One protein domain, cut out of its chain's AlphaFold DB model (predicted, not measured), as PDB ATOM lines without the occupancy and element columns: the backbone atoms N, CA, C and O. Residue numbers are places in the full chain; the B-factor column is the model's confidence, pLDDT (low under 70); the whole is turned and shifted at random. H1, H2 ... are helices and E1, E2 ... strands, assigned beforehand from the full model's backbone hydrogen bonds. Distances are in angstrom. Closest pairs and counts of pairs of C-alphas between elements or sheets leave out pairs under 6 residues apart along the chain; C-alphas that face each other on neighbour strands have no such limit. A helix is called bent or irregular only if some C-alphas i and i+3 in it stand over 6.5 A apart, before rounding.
ATOM      1  N   SER A   5      49.948  26.043   8.649       92.94
ATOM      2  CA  SER A   5      50.146  26.119  10.105       92.94
ATOM      3  C   SER A   5      49.956  27.528  10.682       92.94
ATOM      4  O   SER A   5      49.494  27.683  11.811       92.94
ATOM      5  N   ARG A   6      50.252  28.573   9.897       94.25
ATOM      6  CA  ARG A   6      50.093  29.970  10.312       94.25
ATOM      7  C   ARG A   6      48.632  30.367  10.505       94.25
ATOM      8  O   ARG A   6      48.364  31.132  11.429       94.25
ATOM      9  N   ALA A   7      47.712  29.850   9.689       95.19
ATOM     10  CA  ALA A   7      46.282  30.090   9.882       95.19
ATOM     11  C   ALA A   7      45.812  29.569  11.247       95.19
ATOM     12  O   ALA A   7      45.040  30.230  11.929       95.19
ATOM     13  N   PHE A   8      46.360  28.440  11.699       95.12
ATOM     14  CA  PHE A   8      45.941  27.822  12.954       95.12
ATOM     15  C   PHE A   8      46.690  28.343  14.176       95.12
ATOM     16  O   PHE A   8      46.087  28.499  15.225       95.12
ATOM     17  N   PHE A   9      47.988  28.643  14.092       95.81
ATOM     18  CA  PHE A   9      48.820  28.847  15.291       95.81
ATOM     19  C   PHE A   9      49.327  30.283  15.493       95.81
ATOM     20  O   PHE A   9      50.040  30.551  16.460       95.81
ATOM     21  N   SER A  10      48.952  31.237  14.631       92.56
ATOM     22  CA  SER A  10      49.357  32.642  14.813       92.56
ATOM     23  C   SER A  10      48.884  33.207  16.155       92.56
ATOM     24  O   SER A  10      47.693  33.205  16.447       92.56
ATOM     25  N   GLY A  11      49.811  33.726  16.960       90.19
ATOM     26  CA  GLY A  11      49.509  34.271  18.287       90.19
ATOM     27  C   GLY A  11      49.661  33.276  19.439       90.19
ATOM     28  O   GLY A  11      49.572  33.691  20.587       90.19
ATOM     29  N   ILE A  12      49.949  31.998  19.165       92.50
ATOM     30  CA  ILE A  12      50.383  31.062  20.209       92.50
ATOM     31  C   ILE A  12      51.835  31.364  20.587       92.50
ATOM     32  O   ILE A  12      52.690  31.544  19.712       92.50
ATOM     33  N   ASP A  13      52.125  31.388  21.889       88.94
ATOM     34  CA  ASP A  13      53.477  31.637  22.379       88.94
ATOM     35  C   ASP A  13      54.486  30.603  21.842       88.94
ATOM     36  O   ASP A  13      54.229  29.399  21.732       88.94
ATOM     37  N   GLY A  14      55.654  31.100  21.441       84.00
ATOM     38  CA  GLY A  14      56.713  30.300  20.829       84.00
ATOM     39  C   GLY A  14      56.475  29.852  19.377       84.00
ATOM     40  O   GLY A  14      57.399  29.290  18.784       84.00
ATOM     41  N   PHE A  15      55.311  30.105  18.763       90.69
ATOM     42  CA  PHE A  15      55.100  29.768  17.351       90.69
ATOM     43  C   PHE A  15      55.849  30.741  16.429       90.69
ATOM     44  O   PHE A  15      55.622  31.951  16.437       90.69
ATOM     45  N   LYS A  16      56.733  30.198  15.584       84.50
ATOM     46  CA  LYS A  16      57.404  30.927  14.500       84.50
ATOM     47  C   LYS A  16      57.284  30.125  13.208       84.50
ATOM     48  O   LYS A  16      57.960  29.108  13.049       84.50
ATOM     49  N   SER A  17      56.437  30.579  12.286       79.94
ATOM     50  CA  SER A  17      56.392  30.012  10.934       79.94
ATOM     51  C   SER A  17      57.517  30.592  10.085       79.94
ATOM     52  O   SER A  17      57.697  31.811  10.053       79.94
ATOM     53  N   LYS A  18      58.249  29.727   9.380       73.56
ATOM     54  CA  LYS A  18      59.144  30.148   8.289       73.56
ATOM     55  C   LYS A  18      58.357  30.399   7.001       73.56
ATOM     56  O   LYS A  18      58.727  31.277   6.223       73.56
ATOM     57  N   ASP A  19      57.256  29.675   6.828       77.25
ATOM     58  CA  ASP A  19      56.475  29.660   5.600       77.25
ATOM     59  C   ASP A  19      55.324  30.667   5.661       77.25
ATOM     60  O   ASP A  19      54.675  30.857   6.703       77.25
ATOM     61  N   HIS A  20      55.094  31.322   4.525       86.88
ATOM     62  CA  HIS A  20      53.966  32.214   4.287       86.88
ATOM     63  C   HIS A  20      53.077  31.596   3.215       86.88
ATOM     64  O   HIS A  20      53.317  31.769   2.020       86.88
ATOM     65  N   ASP A  21      52.060  30.866   3.659       93.00
ATOM     66  CA  ASP A  21      51.150  30.165   2.764       93.00
ATOM     67  C   ASP A  21      49.875  30.976   2.541       93.00
ATOM     68  O   ASP A  21      49.177  31.353   3.488       93.00
ATOM     69  N   TYR A  22      49.539  31.198   1.274       95.94
ATOM     70  CA  TYR A  22      48.336  31.904   0.859       95.94
ATOM     71  C   TYR A  22      47.477  31.037  -0.049       95.94
ATOM     72  O   TYR A  22      47.991  30.344  -0.922       95.94
ATOM     73  N   LEU A  23      46.160  31.117   0.118       97.56
ATOM     74  CA  LEU A  23      45.188  30.584  -0.829       97.56
ATOM     75  C   LEU A  23      44.473  31.716  -1.568       97.56
ATOM     76  O   LEU A  23      43.968  32.659  -0.944       97.56
ATOM     77  N   GLU A  24      44.400  31.578  -2.888       97.62
ATOM     78  CA  GLU A  24      43.627  32.422  -3.796       97.62
ATOM     79  C   GLU A  24      42.539  31.593  -4.483       97.62
ATOM     80  O   GLU A  24      42.802  30.509  -5.004       97.62
ATOM     81  N   LEU A  25      41.318  32.126  -4.514       97.44
ATOM     82  CA  LEU A  25      40.215  31.569  -5.294       97.44
ATOM     83  C   LEU A  25      40.116  32.331  -6.617       97.44
ATOM     84  O   LEU A  25      39.951  33.548  -6.623       97.44
ATOM     85  N   VAL A  26      40.212  31.616  -7.734       97.44
ATOM     86  CA  VAL A  26      40.267  32.181  -9.087       97.44
ATOM     87  C   VAL A  26      39.037  31.739  -9.870       97.44
ATOM     88  O   VAL A  26      38.830  30.547 -10.069       97.44
ATOM     89  N   GLU A  27      38.214  32.675 -10.339       95.00
ATOM     90  CA  GLU A  27      36.949  32.329 -11.009       95.00
ATOM     91  C   GLU A  27      37.165  31.673 -12.380       95.00
ATOM     92  O   GLU A  27      36.619  30.606 -12.669       95.00
ATOM     93  N   ASN A  28      38.027  32.273 -13.206       94.62
ATOM     94  CA  ASN A  28      38.260  31.859 -14.590       94.62
ATOM     95  C   ASN A  28      39.760  31.664 -14.860       94.62
ATOM     96  O   ASN A  28      40.379  32.491 -15.535       94.62
ATOM     97  N   PRO A  29      40.389  30.608 -14.310       95.12
ATOM     98  CA  PRO A  29      41.813  30.386 -14.507       95.12
ATOM     99  C   PRO A  29      42.110  29.991 -15.958       95.12
ATOM    100  O   PRO A  29      41.492  29.083 -16.511       95.12
ATOM    101  N   THR A  30      43.094  30.654 -16.565       95.31
ATOM    102  CA  THR A  30      43.573  30.363 -17.930       95.31
ATOM    103  C   THR A  30      44.840  29.510 -17.946       95.31
ATOM    104  O   THR A  30      45.143  28.863 -18.942       95.31
ATOM    105  N   THR A  31      45.583  29.486 -16.836       94.69
ATOM    106  CA  THR A  31      46.904  28.843 -16.735       94.69
ATOM    107  C   THR A  31      46.892  27.533 -15.948       94.69
ATOM    108  O   THR A  31      47.925  26.877 -15.841       94.69
ATOM    109  N   PHE A  32      45.744  27.130 -15.397       96.50
ATOM    110  CA  PHE A  32      45.574  25.867 -14.682       96.50
ATOM    111  C   PHE A  32      44.119  25.385 -14.724       96.50
ATOM    112  O   PHE A  32      43.195  26.178 -14.878       96.50
ATOM    113  N   LYS A  33      43.905  24.068 -14.585       94.44
ATOM    114  CA  LYS A  33      42.564  23.460 -14.703       94.44
ATOM    115  C   LYS A  33      41.696  23.645 -13.459       94.44
ATOM    116  O   LYS A  33      40.499  23.890 -13.580       94.44
ATOM    117  N   TRP A  34      42.279  23.444 -12.279       95.75
ATOM    118  CA  TRP A  34      41.551  23.498 -11.005       95.75
ATOM    119  C   TRP A  34      42.428  23.912  -9.821       95.75
ATOM    120  O   TRP A  34      41.934  24.580  -8.923       95.75
ATOM    121  N   ARG A  35      43.723  23.576  -9.841       96.12
ATOM    122  CA  ARG A  35      44.702  24.027  -8.850       96.12
ATOM    123  C   ARG A  35      46.048  24.344  -9.494       96.12
ATOM    124  O   ARG A  35      46.423  23.699 -10.474       96.12
ATOM    125  N   ARG A  36      46.768  25.302  -8.914       95.50
ATOM    126  CA  ARG A  36      48.197  25.558  -9.126       95.50
ATOM    127  C   ARG A  36      48.852  25.910  -7.794       95.50
ATOM    128  O   ARG A  36      48.213  26.501  -6.930       95.50
ATOM    129  N   GLU A  37      50.121  25.571  -7.648       95.00
ATOM    130  CA  GLU A  37      50.950  25.969  -6.514       95.00
ATOM    131  C   GLU A  37      52.217  26.645  -7.032       95.00
ATOM    132  O   GLU A  37      52.789  26.215  -8.036       95.00
ATOM    133  N   GLN A  38      52.619  27.736  -6.386       93.81
ATOM    134  CA  GLN A  38      53.841  28.463  -6.705       93.81
ATOM    135  C   GLN A  38      54.572  28.820  -5.417       93.81
ATOM    136  O   GLN A  38      54.004  29.484  -4.554       93.81
ATOM    137  N   SER A  39      55.841  28.432  -5.318       93.00
ATOM    138  CA  SER A  39      56.694  28.747  -4.173       93.00
ATOM    139  C   SER A  39      57.814  29.686  -4.606       93.00
ATOM    140  O   SER A  39      58.592  29.369  -5.507       93.00
ATOM    141  N   LEU A  40      57.914  30.848  -3.966       89.00
ATOM    142  CA  LEU A  40      58.965  31.828  -4.221       89.00
ATOM    143  C   LEU A  40      59.443  32.429  -2.899       89.00
ATOM    144  O   LEU A  40      58.664  33.030  -2.166       89.00
ATOM    145  N   ARG A  41      60.744  32.294  -2.606       86.38
ATOM    146  CA  ARG A  41      61.410  32.920  -1.444       86.38
ATOM    147  C   ARG A  41      60.680  32.684  -0.103       86.38
ATOM    148  O   ARG A  41      60.504  33.614   0.676       86.38
ATOM    149  N   GLY A  42      60.243  31.449   0.158       83.12
ATOM    150  CA  GLY A  42      59.551  31.079   1.408       83.12
ATOM    151  C   GLY A  42      58.081  31.514   1.485       83.12
ATOM    152  O   GLY A  42      57.463  31.438   2.544       83.12
ATOM    153  N   THR A  43      57.517  31.986   0.373       88.31
ATOM    154  CA  THR A  43      56.081  32.225   0.213       88.31
ATOM    155  C   THR A  43      55.506  31.198  -0.748       88.31
ATOM    156  O   THR A  43      56.012  31.068  -1.864       88.31
ATOM    157  N   CYS A  44      54.448  30.504  -0.341       93.31
ATOM    158  CA  CYS A  44      53.714  29.570  -1.189       93.31
ATOM    159  C   CYS A  44      52.321  30.127  -1.479       93.31
ATOM    160  O   CYS A  44      51.559  30.450  -0.569       93.31
ATOM    161  N   VAL A  45      51.972  30.228  -2.757       95.81
ATOM    162  CA  VAL A  45      50.643  30.640  -3.210       95.81
ATOM    163  C   VAL A  45      49.945  29.440  -3.834       95.81
ATOM    164  O   VAL A  45      50.380  28.897  -4.851       95.81
ATOM    165  N   PHE A  46      48.842  29.038  -3.216       96.31
ATOM    166  CA  PHE A  46      47.942  27.990  -3.668       96.31
ATOM    167  C   PHE A  46      46.749  28.638  -4.362       96.31
ATOM    168  O   PHE A  46      45.934  29.305  -3.734       96.31
ATOM    169  N   GLN A  47      46.622  28.432  -5.662       97.38
ATOM    170  CA  GLN A  47      45.521  28.977  -6.445       97.38
ATOM    171  C   GLN A  47      44.539  27.864  -6.747       97.38
ATOM    172  O   GLN A  47      44.911  26.848  -7.333       97.38
ATOM    173  N   PHE A  48      43.297  28.040  -6.320       97.56
ATOM    174  CA  PHE A  48      42.208  27.101  -6.536       97.56
ATOM    175  C   PHE A  48      41.198  27.759  -7.461       97.56
ATOM    176  O   PHE A  48      40.884  28.939  -7.315       97.56
ATOM    177  N   LYS A  49      40.663  27.005  -8.418       97.62
ATOM    178  CA  LYS A  49      39.506  27.476  -9.166       97.62
ATOM    179  C   LYS A  49      38.347  27.624  -8.183       97.62
ATOM    180  O   LYS A  49      38.079  26.701  -7.418       97.62
ATOM    181  N   LYS A  50      37.664  28.766  -8.210       96.44
ATOM    182  CA  LYS A  50      36.434  28.964  -7.446       96.44
ATOM    183  C   LYS A  50      35.329  28.144  -8.109       96.44
ATOM    184  O   LYS A  50      34.917  28.429  -9.232       96.44
ATOM    185  N   GLU A  51      34.898  27.090  -7.436       96.12
ATOM    186  CA  GLU A  51      33.834  26.189  -7.875       96.12
ATOM    187  C   GLU A  51      32.929  25.860  -6.675       96.12
ATOM    188  O   GLU A  51      33.299  26.160  -5.541       96.12
ATOM    189  N   PRO A  52      31.751  25.247  -6.892       97.50
ATOM    190  CA  PRO A  52      30.946  24.725  -5.792       97.50
ATOM    191  C   PRO A  52      31.764  23.786  -4.892       97.50
ATOM    192  O   PRO A  52      32.507  22.944  -5.409       97.50
ATOM    193  N   VAL A  53      31.589  23.889  -3.568       97.75
ATOM    194  CA  VAL A  53      32.365  23.133  -2.564       97.75
ATOM    195  C   VAL A  53      32.395  21.630  -2.844       97.75
ATOM    196  O   VAL A  53      33.472  21.039  -2.859       97.75
ATOM    197  N   ALA A  54      31.257  21.030  -3.208       97.88
ATOM    198  CA  ALA A  54      31.165  19.608  -3.543       97.88
ATOM    199  C   ALA A  54      32.146  19.197  -4.656       97.88
ATOM    200  O   ALA A  54      32.750  18.127  -4.609       97.88
ATOM    201  N   ARG A  55      32.365  20.069  -5.649       98.00
ATOM    202  CA  ARG A  55      33.315  19.812  -6.736       98.00
ATOM    203  C   ARG A  55      34.763  19.957  -6.268       98.00
ATOM    204  O   ARG A  55      35.604  19.156  -6.667       98.00
ATOM    205  N   MET A  56      35.051  20.933  -5.410       98.06
ATOM    206  CA  MET A  56      36.385  21.118  -4.823       98.06
ATOM    207  C   MET A  56      36.780  19.929  -3.935       98.06
ATOM    208  O   MET A  56      37.911  19.444  -4.014       98.06
ATOM    209  N   VAL A  57      35.831  19.428  -3.142       98.12
ATOM    210  CA  VAL A  57      35.978  18.234  -2.299       98.12
ATOM    211  C   VAL A  57      36.209  17.002  -3.169       98.12
ATOM    212  O   VAL A  57      37.215  16.319  -2.984       98.12
ATOM    213  N   GLN A  58      35.373  16.776  -4.191       98.19
ATOM    214  CA  GLN A  58      35.546  15.646  -5.109       98.19
ATOM    215  C   GLN A  58      36.921  15.660  -5.786       98.19
ATOM    216  O   GLN A  58      37.610  14.649  -5.798       98.19
ATOM    217  N   ARG A  59      37.380  16.814  -6.282       97.50
ATOM    218  CA  ARG A  59      38.719  16.924  -6.888       97.50
ATOM    219  C   ARG A  59      39.845  16.602  -5.914       97.50
ATOM    220  O   ARG A  59      40.862  16.054  -6.330       97.50
ATOM    221  N   THR A  60      39.675  16.975  -4.650       97.06
ATOM    222  CA  THR A  60      40.658  16.697  -3.599       97.06
ATOM    223  C   THR A  60      40.713  15.199  -3.293       97.06
ATOM    224  O   THR A  60      41.799  14.641  -3.145       97.06
ATOM    225  N   LEU A  61      39.558  14.528  -3.282       97.88
ATOM    226  CA  LEU A  61      39.478  13.070  -3.190       97.88
ATOM    227  C   LEU A  61      40.133  12.390  -4.396       97.88
ATOM    228  O   LEU A  61      40.970  11.508  -4.211       97.88
ATOM    229  N   ASP A  62      39.809  12.845  -5.608       97.31
ATOM    230  CA  ASP A  62      40.314  12.278  -6.860       97.31
ATOM    231  C   ASP A  62      41.839  12.394  -6.975       97.31
ATOM    232  O   ASP A  62      42.498  11.476  -7.462       97.31
ATOM    233  N   CYS A  63      42.422  13.519  -6.539       95.62
ATOM    234  CA  CYS A  63      43.874  13.701  -6.577       95.62
ATOM    235  C   CYS A  63      44.591  13.001  -5.412       95.62
ATOM    236  O   CYS A  63      45.788  12.738  -5.504       95.62
ATOM    237  N   GLY A  64      43.879  12.697  -4.323       95.50
ATOM    238  CA  GLY A  64      44.396  11.944  -3.181       95.50
ATOM    239  C   GLY A  64      45.425  12.683  -2.319       95.50
ATOM    240  O   GLY A  64      46.074  12.049  -1.486       95.50
ATOM    241  N   GLU A  65      45.586  13.996  -2.501       95.06
ATOM    242  CA  GLU A  65      46.581  14.806  -1.789       95.06
ATOM    243  C   GLU A  65      46.065  15.247  -0.413       95.06
ATOM    244  O   GLU A  65      45.340  16.233  -0.277       95.06
ATOM    245  N   ALA A  66      46.495  14.543   0.635       95.81
ATOM    246  CA  ALA A  66      46.059  14.789   2.011       95.81
ATOM    247  C   ALA A  66      46.375  16.197   2.537       95.81
ATOM    248  O   ALA A  66      45.614  16.754   3.327       95.81
ATOM    249  N   LEU A  67      47.460  16.819   2.065       94.06
ATOM    250  CA  LEU A  67      47.856  18.168   2.485       94.06
ATOM    251  C   LEU A  67      46.838  19.249   2.098       94.06
ATOM    252  O   LEU A  67      46.838  20.340   2.674       94.06
ATOM    253  N   LEU A  68      45.957  18.970   1.134       96.31
ATOM    254  CA  LEU A  68      44.919  19.915   0.735       96.31
ATOM    255  C   LEU A  68      43.797  20.009   1.771       96.31
ATOM    256  O   LEU A  68      43.190  21.073   1.878       96.31
ATOM    257  N   VAL A  69      43.570  18.959   2.572       97.88
ATOM    258  CA  VAL A  69      42.508  18.919   3.593       97.88
ATOM    259  C   VAL A  69      42.629  20.099   4.552       97.88
ATOM    260  O   VAL A  69      41.653  20.803   4.791       97.88
ATOM    261  N   GLY A  70      43.848  20.406   5.006       97.19
ATOM    262  CA  GLY A  70      44.093  21.518   5.928       97.19
ATOM    263  C   GLY A  70      43.663  22.888   5.395       97.19
ATOM    264  O   GLY A  70      43.422  23.788   6.188       97.19
ATOM    265  N   LYS A  71      43.525  23.070   4.075       97.06
ATOM    266  CA  LYS A  71      43.067  24.340   3.490       97.06
ATOM    267  C   LYS A  71      41.562  24.539   3.665       97.06
ATOM    268  O   LYS A  71      41.136  25.672   3.837       97.06
ATOM    269  N   PHE A  72      40.784  23.457   3.656       97.94
ATOM    270  CA  PHE A  72      39.334  23.493   3.873       97.94
ATOM    271  C   PHE A  72      38.957  23.717   5.341       97.94
ATOM    272  O   PHE A  72      37.856  24.171   5.617       97.94
ATOM    273  N   LEU A  73      39.870  23.414   6.268       98.31
ATOM    274  CA  LEU A  73      39.665  23.586   7.710       98.31
ATOM    275  C   LEU A  73      39.888  25.028   8.186       98.31
ATOM    276  O   LEU A  73      39.612  25.336   9.339       98.31
ATOM    277  N   VAL A  74      40.420  25.904   7.330       98.00
ATOM    278  CA  VAL A  74      40.625  27.318   7.663       98.00
ATOM    279  C   VAL A  74      39.277  28.048   7.574       98.00
ATOM    280  O   VAL A  74      38.703  28.058   6.478       98.00
ATOM    281  N   PRO A  75      38.787  28.691   8.655       97.56
ATOM    282  CA  PRO A  75      37.471  29.334   8.678       97.56
ATOM    283  C   PRO A  75      37.245  30.319   7.526       97.56
ATOM    284  O   PRO A  75      36.208  30.281   6.866       97.56
ATOM    285  N   GLU A  76      38.239  31.149   7.204       97.50
ATOM    286  CA  GLU A  76      38.135  32.132   6.124       97.50
ATOM    287  C   GLU A  76      38.015  31.470   4.746       97.50
ATOM    288  O   GLU A  76      37.324  31.984   3.865       97.50
ATOM    289  N   VAL A  77      38.668  30.321   4.545       97.88
ATOM    290  CA  VAL A  77      38.556  29.560   3.295       97.88
ATOM    291  C   VAL A  77      37.191  28.893   3.213       97.88
ATOM    292  O   VAL A  77      36.538  29.014   2.176       97.88
ATOM    293  N   ALA A  78      36.746  28.238   4.291       97.75
ATOM    294  CA  ALA A  78      35.431  27.610   4.369       97.75
ATOM    295  C   ALA A  78      34.315  28.624   4.079       97.75
ATOM    296  O   ALA A  78      33.468  28.388   3.217       97.75
ATOM    297  N   GLN A  79      34.383  29.807   4.696       97.69
ATOM    298  CA  GLN A  79      33.460  30.907   4.434       97.69
ATOM    299  C   GLN A  79      33.503  31.359   2.966       97.69
ATOM    300  O   GLN A  79      32.457  31.523   2.338       97.69
ATOM    301  N   ALA A  80      34.695  31.536   2.389       97.62
ATOM    302  CA  ALA A  80      34.853  32.039   1.024       97.62
ATOM    303  C   ALA A  80      34.332  31.079  -0.063       97.62
ATOM    304  O   ALA A  80      33.951  31.534  -1.149       97.62
ATOM    305  N   ILE A  81      34.316  29.772   0.210       97.06
ATOM    306  CA  ILE A  81      33.762  28.749  -0.694       97.06
ATOM    307  C   ILE A  81      32.329  28.332  -0.330       97.06
ATOM    308  O   ILE A  81      31.738  27.532  -1.052       97.06
ATOM    309  N   GLY A  82      31.771  28.872   0.759       97.31
ATOM    310  CA  GLY A  82      30.446  28.508   1.261       97.31
ATOM    311  C   GLY A  82      30.362  27.067   1.773       97.31
ATOM    312  O   GLY A  82      29.341  26.421   1.567       97.31
ATOM    313  N   ALA A  83      31.438  26.553   2.376       97.88
ATOM    314  CA  ALA A  83      31.476  25.213   2.948       97.88
ATOM    315  C   ALA A  83      30.831  25.164   4.336       97.88
ATOM    316  O   ALA A  83      31.057  26.034   5.178       97.88
ATOM    317  N   THR A  84      30.101  24.086   4.586       98.44
ATOM    318  CA  THR A  84      29.715  23.620   5.920       98.44
ATOM    319  C   THR A  84      30.669  22.520   6.389       98.44
ATOM    320  O   THR A  84      31.430  21.970   5.591       98.44
ATOM    321  N   VAL A  85      30.624  22.148   7.672       98.31
ATOM    322  CA  VAL A  85      31.412  21.007   8.174       98.31
ATOM    323  C   VAL A  85      31.045  19.718   7.439       98.31
ATOM    324  O   VAL A  85      31.937  18.980   7.016       98.31
ATOM    325  N   ALA A  86      29.751  19.493   7.188       98.56
ATOM    326  CA  ALA A  86      29.255  18.328   6.460       98.56
ATOM    327  C   ALA A  86      29.864  18.188   5.053       98.56
ATOM    328  O   ALA A  86      30.121  17.067   4.613       98.56
ATOM    329  N   ASP A  87      30.156  19.302   4.371       98.44
ATOM    330  CA  ASP A  87      30.798  19.280   3.050       98.44
ATOM    331  C   ASP A  87      32.243  18.764   3.102       98.44
ATOM    332  O   ASP A  87      32.737  18.213   2.119       98.44
ATOM    333  N   ILE A  88      32.937  18.939   4.232       97.69
ATOM    334  CA  ILE A  88      34.362  18.615   4.393       97.69
ATOM    335  C   ILE A  88      34.577  17.202   4.946       97.69
ATOM    336  O   ILE A  88      35.600  16.584   4.643       97.69
ATOM    337  N   LEU A  89      33.604  16.647   5.680       98.25
ATOM    338  CA  LEU A  89      33.669  15.287   6.238       98.25
ATOM    339  C   LEU A  89      34.079  14.189   5.235       98.25
ATOM    340  O   LEU A  89      34.872  13.326   5.614       98.25
ATOM    341  N   PRO A  90      33.653  14.210   3.953       98.56
ATOM    342  CA  PRO A  90      34.103  13.229   2.967       98.56
ATOM    343  C   PRO A  90      35.623  13.154   2.779       98.56
ATOM    344  O   PRO A  90      36.106  12.144   2.276       98.56
ATOM    345  N   LEU A  91      36.384  14.186   3.172       98.50
ATOM    346  CA  LEU A  91      37.848  14.212   3.095       98.50
ATOM    347  C   LEU A  91      38.549  13.396   4.195       98.50
ATOM    348  O   LEU A  91      39.753  13.164   4.077       98.50
ATOM    349  N   GLU A  92      37.833  12.935   5.227       98.50
ATOM    350  CA  GLU A  92      38.381  12.170   6.363       98.50
ATOM    351  C   GLU A  92      39.301  10.998   5.949       98.50
ATOM    352  O   GLU A  92      40.388  10.867   6.520       98.50
ATOM    353  N   PRO A  93      38.996  10.195   4.904       98.25
ATOM    354  CA  PRO A  93      39.873   9.101   4.473       98.25
ATOM    355  C   PRO A  93      41.262   9.543   3.989       98.25
ATOM    356  O   PRO A  93      42.174   8.721   3.908       98.25
ATOM    357  N   LEU A  94      41.454  10.818   3.632       98.25
ATOM    358  CA  LEU A  94      42.768  11.329   3.234       98.25
ATOM    359  C   LEU A  94      43.688  11.572   4.433       98.25
ATOM    360  O   LEU A  94      44.905  11.586   4.253       98.25
ATOM    361  N   LEU A  95      43.146  11.718   5.647       98.00
ATOM    362  CA  LEU A  95      43.936  12.018   6.844       98.00
ATOM    363  C   LEU A  95      44.964  10.924   7.154       98.00
ATOM    364  O   LEU A  95      46.069  11.228   7.596       98.00
ATOM    365  N   SER A  96      44.663   9.661   6.833       96.88
ATOM    366  CA  SER A  96      45.594   8.540   7.030       96.88
ATOM    367  C   SER A  96      46.840   8.604   6.135       96.88
ATOM    368  O   SER A  96      47.758   7.810   6.311       96.88
ATOM    369  N   LYS A  97      46.859   9.501   5.140       97.19
ATOM    370  CA  LYS A  97      47.976   9.709   4.208       97.19
ATOM    371  C   LYS A  97      48.803  10.955   4.550       97.19
ATOM    372  O   LYS A  97      49.700  11.305   3.785       97.19
ATOM    373  N   LEU A  98      48.485  11.654   5.643       97.00
ATOM    374  CA  LEU A  98      49.286  12.781   6.117       97.00
ATOM    375  C   LEU A  98      50.664  12.289   6.569       97.00
ATOM    376  O   LEU A  98      50.780  11.273   7.252       97.00
ATOM    377  N   ASP A  99      51.709  13.035   6.223       95.12
ATOM    378  CA  ASP A  99      53.023  12.819   6.824       95.12
ATOM    379  C   ASP A  99      53.037  13.275   8.296       95.12
ATOM    380  O   ASP A  99      52.167  14.030   8.747       95.12
ATOM    381  N   ASP A 100      54.060  12.856   9.041       93.88
ATOM    382  CA  ASP A 100      54.229  13.179  10.463       93.88
ATOM    383  C   ASP A 100      54.186  14.691  10.755       93.88
ATOM    384  O   ASP A 100      53.701  15.120  11.803       93.88
ATOM    385  N   ARG A 101      54.660  15.535   9.826       92.06
ATOM    386  CA  ARG A 101      54.731  16.995  10.011       92.06
ATOM    387  C   ARG A 101      53.372  17.667   9.914       92.06
ATOM    388  O   ARG A 101      53.237  18.797  10.402       92.06
ATOM    389  N   HIS A 102      52.410  16.996   9.288       95.81
ATOM    390  CA  HIS A 102      51.064  17.486   9.024       95.81
ATOM    391  C   HIS A 102      49.981  16.743   9.811       95.81
ATOM    392  O   HIS A 102      48.811  17.076   9.667       95.81
ATOM    393  N   GLN A 103      50.345  15.828  10.715       97.50
ATOM    394  CA  GLN A 103      49.392  15.126  11.590       97.50
ATOM    395  C   GLN A 103      48.529  16.066  12.448       97.50
ATOM    396  O   GLN A 103      47.398  15.731  12.788       97.50
ATOM    397  N   TYR A 104      48.998  17.288  12.733       97.19
ATOM    398  CA  TYR A 104      48.182  18.310  13.401       97.19
ATOM    399  C   TYR A 104      46.886  18.644  12.635       97.19
ATOM    400  O   TYR A 104      45.906  19.054  13.249       97.19
ATOM    401  N   VAL A 105      46.853  18.443  11.310       98.19
ATOM    402  CA  VAL A 105      45.653  18.632  10.477       98.19
ATOM    403  C   VAL A 105      44.561  17.633  10.856       98.19
ATOM    404  O   VAL A 105      43.397  18.016  10.888       98.19
ATOM    405  N   ALA A 106      44.914  16.389  11.195       98.44
ATOM    406  CA  ALA A 106      43.941  15.394  11.643       98.44
ATOM    407  C   ALA A 106      43.323  15.770  12.999       98.44
ATOM    408  O   ALA A 106      42.120  15.623  13.184       98.44
ATOM    409  N   VAL A 107      44.122  16.335  13.914       98.50
ATOM    410  CA  VAL A 107      43.627  16.848  15.207       98.50
ATOM    411  C   VAL A 107      42.625  17.984  15.001       98.50
ATOM    412  O   VAL A 107      41.570  18.000  15.627       98.50
ATOM    413  N   ILE A 108      42.932  18.917  14.095       98.69
ATOM    414  CA  ILE A 108      42.030  20.027  13.756       98.69
ATOM    415  C   ILE A 108      40.759  19.501  13.091       98.69
ATOM    416  O   ILE A 108      39.671  19.944  13.435       98.69
ATOM    417  N   PHE A 109      40.881  18.551  12.163       98.75
ATOM    418  CA  PHE A 109      39.733  17.960  11.482       98.75
ATOM    419  C   PHE A 109      38.756  17.334  12.480       98.75
ATOM    420  O   PHE A 109      37.555  17.581  12.406       98.75
ATOM    421  N   GLU A 110      39.273  16.557  13.432       98.69
ATOM    422  CA  GLU A 110      38.456  15.925  14.463       98.69
ATOM    423  C   GLU A 110      37.785  16.964  15.371       98.69
ATOM    424  O   GLU A 110      36.599  16.842  15.658       98.69
ATOM    425  N   ALA A 111      38.489  18.034  15.753       98.62
ATOM    426  CA  ALA A 111      37.892  19.136  16.508       98.62
ATOM    427  C   ALA A 111      36.758  19.826  15.729       98.62
ATOM    428  O   ALA A 111      35.682  20.048  16.279       98.62
ATOM    429  N   VAL A 112      36.958  20.097  14.435       98.62
ATOM    430  CA  VAL A 112      35.931  20.692  13.561       98.62
ATOM    431  C   VAL A 112      34.698  19.790  13.459       98.62
ATOM    432  O   VAL A 112      33.567  20.261  13.576       98.62
ATOM    433  N   LYS A 113      34.914  18.480  13.301       98.44
ATOM    434  CA  LYS A 113      33.857  17.461  13.281       98.44
ATOM    435  C   LYS A 113      33.094  17.392  14.605       98.44
ATOM    436  O   LYS A 113      31.872  17.307  14.585       98.44
ATOM    437  N   GLN A 114      33.790  17.437  15.741       98.38
ATOM    438  CA  GLN A 114      33.178  17.398  17.074       98.38
ATOM    439  C   GLN A 114      32.384  18.666  17.396       98.38
ATOM    440  O   GLN A 114      31.334  18.584  18.031       98.38
ATOM    441  N   ASN A 115      32.875  19.824  16.956       98.00
ATOM    442  CA  ASN A 115      32.239  21.113  17.212       98.00
ATOM    443  C   ASN A 115      31.052  21.391  16.278       98.00
ATOM    444  O   ASN A 115      30.276  22.300  16.566       98.00
ATOM    445  N   ASP A 116      30.961  20.686  15.143       98.12
ATOM    446  CA  ASP A 116      30.136  21.078  13.988       98.12
ATOM    447  C   ASP A 116      30.378  22.550  13.580       98.12
ATOM    448  O   ASP A 116      29.483  23.296  13.190       98.12
ATOM    449  N   SER A 117      31.632  22.995  13.720       98.06
ATOM    450  CA  SER A 117      32.081  24.361  13.450       98.06
ATOM    451  C   SER A 117      33.557  24.380  13.063       98.06
ATOM    452  O   SER A 117      34.338  23.563  13.541       98.06
ATOM    453  N   PHE A 118      33.961  25.345  12.231       97.94
ATOM    454  CA  PHE A 118      35.373  25.577  11.894       97.94
ATOM    455  C   PHE A 118      36.155  26.285  13.011       97.94
ATOM    456  O   PHE A 118      37.383  26.338  12.966       97.94
ATOM    457  N   GLU A 119      35.456  26.825  14.010       97.12
ATOM    458  CA  GLU A 119      36.072  27.464  15.171       97.12
ATOM    459  C   GLU A 119      36.659  26.416  16.124       97.12
ATOM    460  O   GLU A 119      36.010  25.421  16.459       97.12
ATOM    461  N   LEU A 120      37.884  26.665  16.588       97.12
ATOM    462  CA  LEU A 120      38.578  25.832  17.568       97.12
ATOM    463  C   LEU A 120      38.566  26.519  18.930       97.12
ATOM    464  O   LEU A 120      38.818  27.721  19.015       97.12
ATOM    465  N   THR A 121      38.368  25.752  20.003       97.25
ATOM    466  CA  THR A 121      38.666  26.263  21.346       97.25
ATOM    467  C   THR A 121      40.174  26.421  21.535       97.25
ATOM    468  O   THR A 121      40.976  25.803  20.823       97.25
ATOM    469  N   ASP A 122      40.579  27.209  22.531       96.38
ATOM    470  CA  ASP A 122      41.992  27.373  22.870       96.38
ATOM    471  C   ASP A 122      42.655  26.027  23.213       96.38
ATOM    472  O   ASP A 122      43.794  25.781  22.814       96.38
ATOM    473  N   GLU A 123      41.937  25.109  23.868       97.12
ATOM    474  CA  GLU A 123      42.429  23.770  24.205       97.12
ATOM    475  C   GLU A 123      42.633  22.899  22.962       97.12
ATOM    476  O   GLU A 123      43.677  22.259  22.820       97.12
ATOM    477  N   GLN A 124      41.669  22.885  22.036       98.19
ATOM    478  CA  GLN A 124      41.771  22.126  20.782       98.19
ATOM    479  C   GLN A 124      42.916  22.656  19.917       98.19
ATOM    480  O   GLN A 124      43.724  21.899  19.367       98.19
ATOM    481  N   ARG A 125      43.027  23.982  19.851       97.62
ATOM    482  CA  ARG A 125      44.095  24.681  19.152       97.62
ATOM    483  C   ARG A 125      45.465  24.381  19.768       97.62
ATOM    484  O   ARG A 125      46.418  24.110  19.032       97.62
ATOM    485  N   ALA A 126      45.569  24.370  21.097       96.75
ATOM    486  CA  ALA A 126      46.786  24.006  21.820       96.75
ATOM    487  C   ALA A 126      47.169  22.531  21.611       96.75
ATOM    488  O   ALA A 126      48.346  22.232  21.404       96.75
ATOM    489  N   ALA A 127      46.197  21.615  21.592       97.94
ATOM    490  CA  ALA A 127      46.431  20.197  21.322       97.94
ATOM    491  C   ALA A 127      47.002  19.970  19.912       97.94
ATOM    492  O   ALA A 127      48.012  19.279  19.749       97.94
ATOM    493  N   ALA A 128      46.421  20.612  18.893       97.69
ATOM    494  CA  ALA A 128      46.955  20.568  17.532       97.69
ATOM    495  C   ALA A 128      48.365  21.181  17.448       97.69
ATOM    496  O   ALA A 128      49.245  20.642  16.768       97.69
ATOM    497  N   TYR A 129      48.609  22.279  18.170       96.69
ATOM    498  CA  TYR A 129      49.927  22.906  18.217       96.69
ATOM    499  C   TYR A 129      50.989  22.013  18.873       96.69
ATOM    500  O   TYR A 129      52.134  21.981  18.415       96.69
ATOM    501  N   GLU A 130      50.634  21.243  19.901       96.06
ATOM    502  CA  GLU A 130      51.574  20.313  20.527       96.06
ATOM    503  C   GLU A 130      52.031  19.230  19.540       96.06
ATOM    504  O   GLU A 130      53.234  18.983  19.428       96.06
ATOM    505  N   VAL A 131      51.114  18.672  18.742       96.25
ATOM    506  CA  VAL A 131      51.457  17.731  17.659       96.25
ATOM    507  C   VAL A 131      52.367  18.396  16.624       96.25
ATOM    508  O   VAL A 131      53.413  17.850  16.263       96.25
ATOM    509  N   TYR A 132      52.027  19.617  16.192       94.75
ATOM    510  CA  TYR A 132      52.854  20.405  15.272       94.75
ATOM    511  C   TYR A 132      54.286  20.595  15.799       94.75
ATOM    512  O   TYR A 132      55.254  20.456  15.040       94.75
ATOM    513  N   ARG A 133      54.419  20.917  17.093       93.69
ATOM    514  CA  ARG A 133      55.687  21.182  17.778       93.69
ATOM    515  C   ARG A 133      56.520  19.913  17.923       93.69
ATOM    516  O   ARG A 133      57.720  19.947  17.651       93.69
ATOM    517  N   GLN A 134      55.910  18.803  18.335       93.00
ATOM    518  CA  GLN A 134      56.597  17.521  18.509       93.00
ATOM    519  C   GLN A 134      57.218  17.029  17.201       93.00
ATOM    520  O   GLN A 134      58.402  16.700  17.189       93.00
ATOM    521  N   ALA A 135      56.478  17.107  16.090       91.75
ATOM    522  CA  ALA A 135      56.963  16.693  14.772       91.75
ATOM    523  C   ALA A 135      58.167  17.508  14.253       91.75
ATOM    524  O   ALA A 135      58.852  17.079  13.327       91.75
ATOM    525  N   ARG A 136      58.424  18.693  14.827       87.75
ATOM    526  CA  ARG A 136      59.526  19.597  14.445       87.75
ATOM    527  C   ARG A 136      60.685  19.595  15.441       87.75
ATOM    528  O   ARG A 136      61.798  19.963  15.081       87.75
ATOM    529  N   LYS A 137      60.468  19.147  16.682       80.38
ATOM    530  CA  LYS A 137      61.553  18.931  17.658       80.38
ATOM    531  C   LYS A 137      62.476  17.783  17.247       80.38
ATOM    532  O   LYS A 137      63.674  17.848  17.505       80.38
ATOM    533  N   SER A 138      61.934  16.770  16.577       58.44
ATOM    534  CA  SER A 138      62.664  15.607  16.063       58.44
ATOM    535  C   SER A 138      63.712  15.936  14.986       58.44
ATOM    536  O   SER A 138      64.522  15.069  14.666       58.44
ATOM    537  N   GLU A 139      63.757  17.170  14.466       51.97
ATOM    538  CA  GLU A 139      64.818  17.650  13.564       51.97
ATOM    539  C   GLU A 139      66.068  18.170  14.292       51.97
ATOM    540  O   GLU A 139      67.128  18.229  13.689       51.97
TER     541      GLU A 139
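What this domain is: This is residues 5 to 139 of the 142 residues of an uncharacterized protein of Alistipes sp (UniProt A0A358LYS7). Four helices, H2, H5, H6 and H7, lie side by side in a row, with H3 packed over one side of H5 close to the middle of the domain, and a small sheet of three strands stands at the edge of this helical body, met by it only lightly. H4 stands about perpendicular to both H2 and H3, its end at Ile 81 making a corner with the beginning of H2 at Val 53, and the short H1 lies between the sheet and H7. The printed part has 135 residues with seven named helices and three named strands, in the order H1 E1 E2 E3 H2 H3 H4 H5 H6 H7. The sheet runs E1, E3, E2 and is mixed, and the class is mixed, helices and strands. The whole is compact, with a radius of gyration of the C-alphas of 14.7 A, and rounded, with spans of 41 by 37 by 25 A.

How they stand to each other: H1, residues 5 to 9, only grazes the sheet with its residues 5 to 7. The sheet has E1, residues 20 to 26, and E2, residues 35 to 40, as edge strands and E3, residues 43 to 49, as inner strand. E1 and E3 are parallel at 20 degrees, with N 22 and O 44 2.8 A apart, within hydrogen-bond range. E2 and E3 form a hairpin, antiparallel at 166 degrees, with N 38 and O 45 at 3.0 A. H2, residues 53 to 63, touches H5, residues 85 to 97, at a shallow tilt of 11 degrees, the same way; the closest C-alphas are those of Leu 61 and Leu 91, 6.6 A. H3, residues 66 to 72, touches H5 at a shallow tilt of 23 degrees, opposite ways, closest at the C-alphas of Ala 66 and Leu 94, 4.9 A. H4, residues 75 to 81, is close to H3 but not clearly touching it, about perpendicular at 88 degrees; the closest C-alphas are those of Phe 72 and Ala 78, 5.7 A. H2, H3 and H4 are only just on the sheet, with 5 pairs of C-alphas within 10 A each, and only graze it. H5 and H6, residues 104 to 115, form a helical hairpin at a shallow tilt of 30 degrees, closest at the C-alphas of Leu 95 and Ala 106, 5.9 A. H6 and H7, residues 122 to 137, form another at 13 degrees, closest at the C-alphas of Tyr 104 and Ala 128, 4.9 A. H7, with residues 125 to 129 alone, only just touches H1, with 3 pairs of C-alphas within 8 A, the closest being Phe 9 and Tyr 129 at 6.7 A. H5, H6 and H7 are not on the sheet. Every O i to N i+4 pair is within hydrogen-bond range in H1, H2, H4 and H6; the count is 11 of 12 in H7, 0 of 3 in H3 and 1 of 9 in H5, where O i to N i+3 pairs within range number 3 of 4 in H3 and 6 of 10 in H5.

Where its parts are: H1 begins at C-alpha 5, (50.146, 26.119, 10.105). E1 is 19.1 A long, E2 16.9 A and E3 19.6 A. H2 is 15.4 A long and begins at C-alpha 53, (32.365, 23.133, -2.564). H3 and H4 have seven residues each. H5, 20.4 A, is irregular: C-alphas 90 and 93 are 7.3 A apart. H6 is 16.6 A long. H7, 21.9 A, ends at C-alpha 137, (61.553, 18.931, 17.658).

The domain as a whole: The two C-alphas farthest apart, those of Thr 30 and Glu 123, are 42.7 A apart. The printed part has no cut and no long link. The mean pLDDT of the printed part is 94.8, and residues 138 to 139 are under 70.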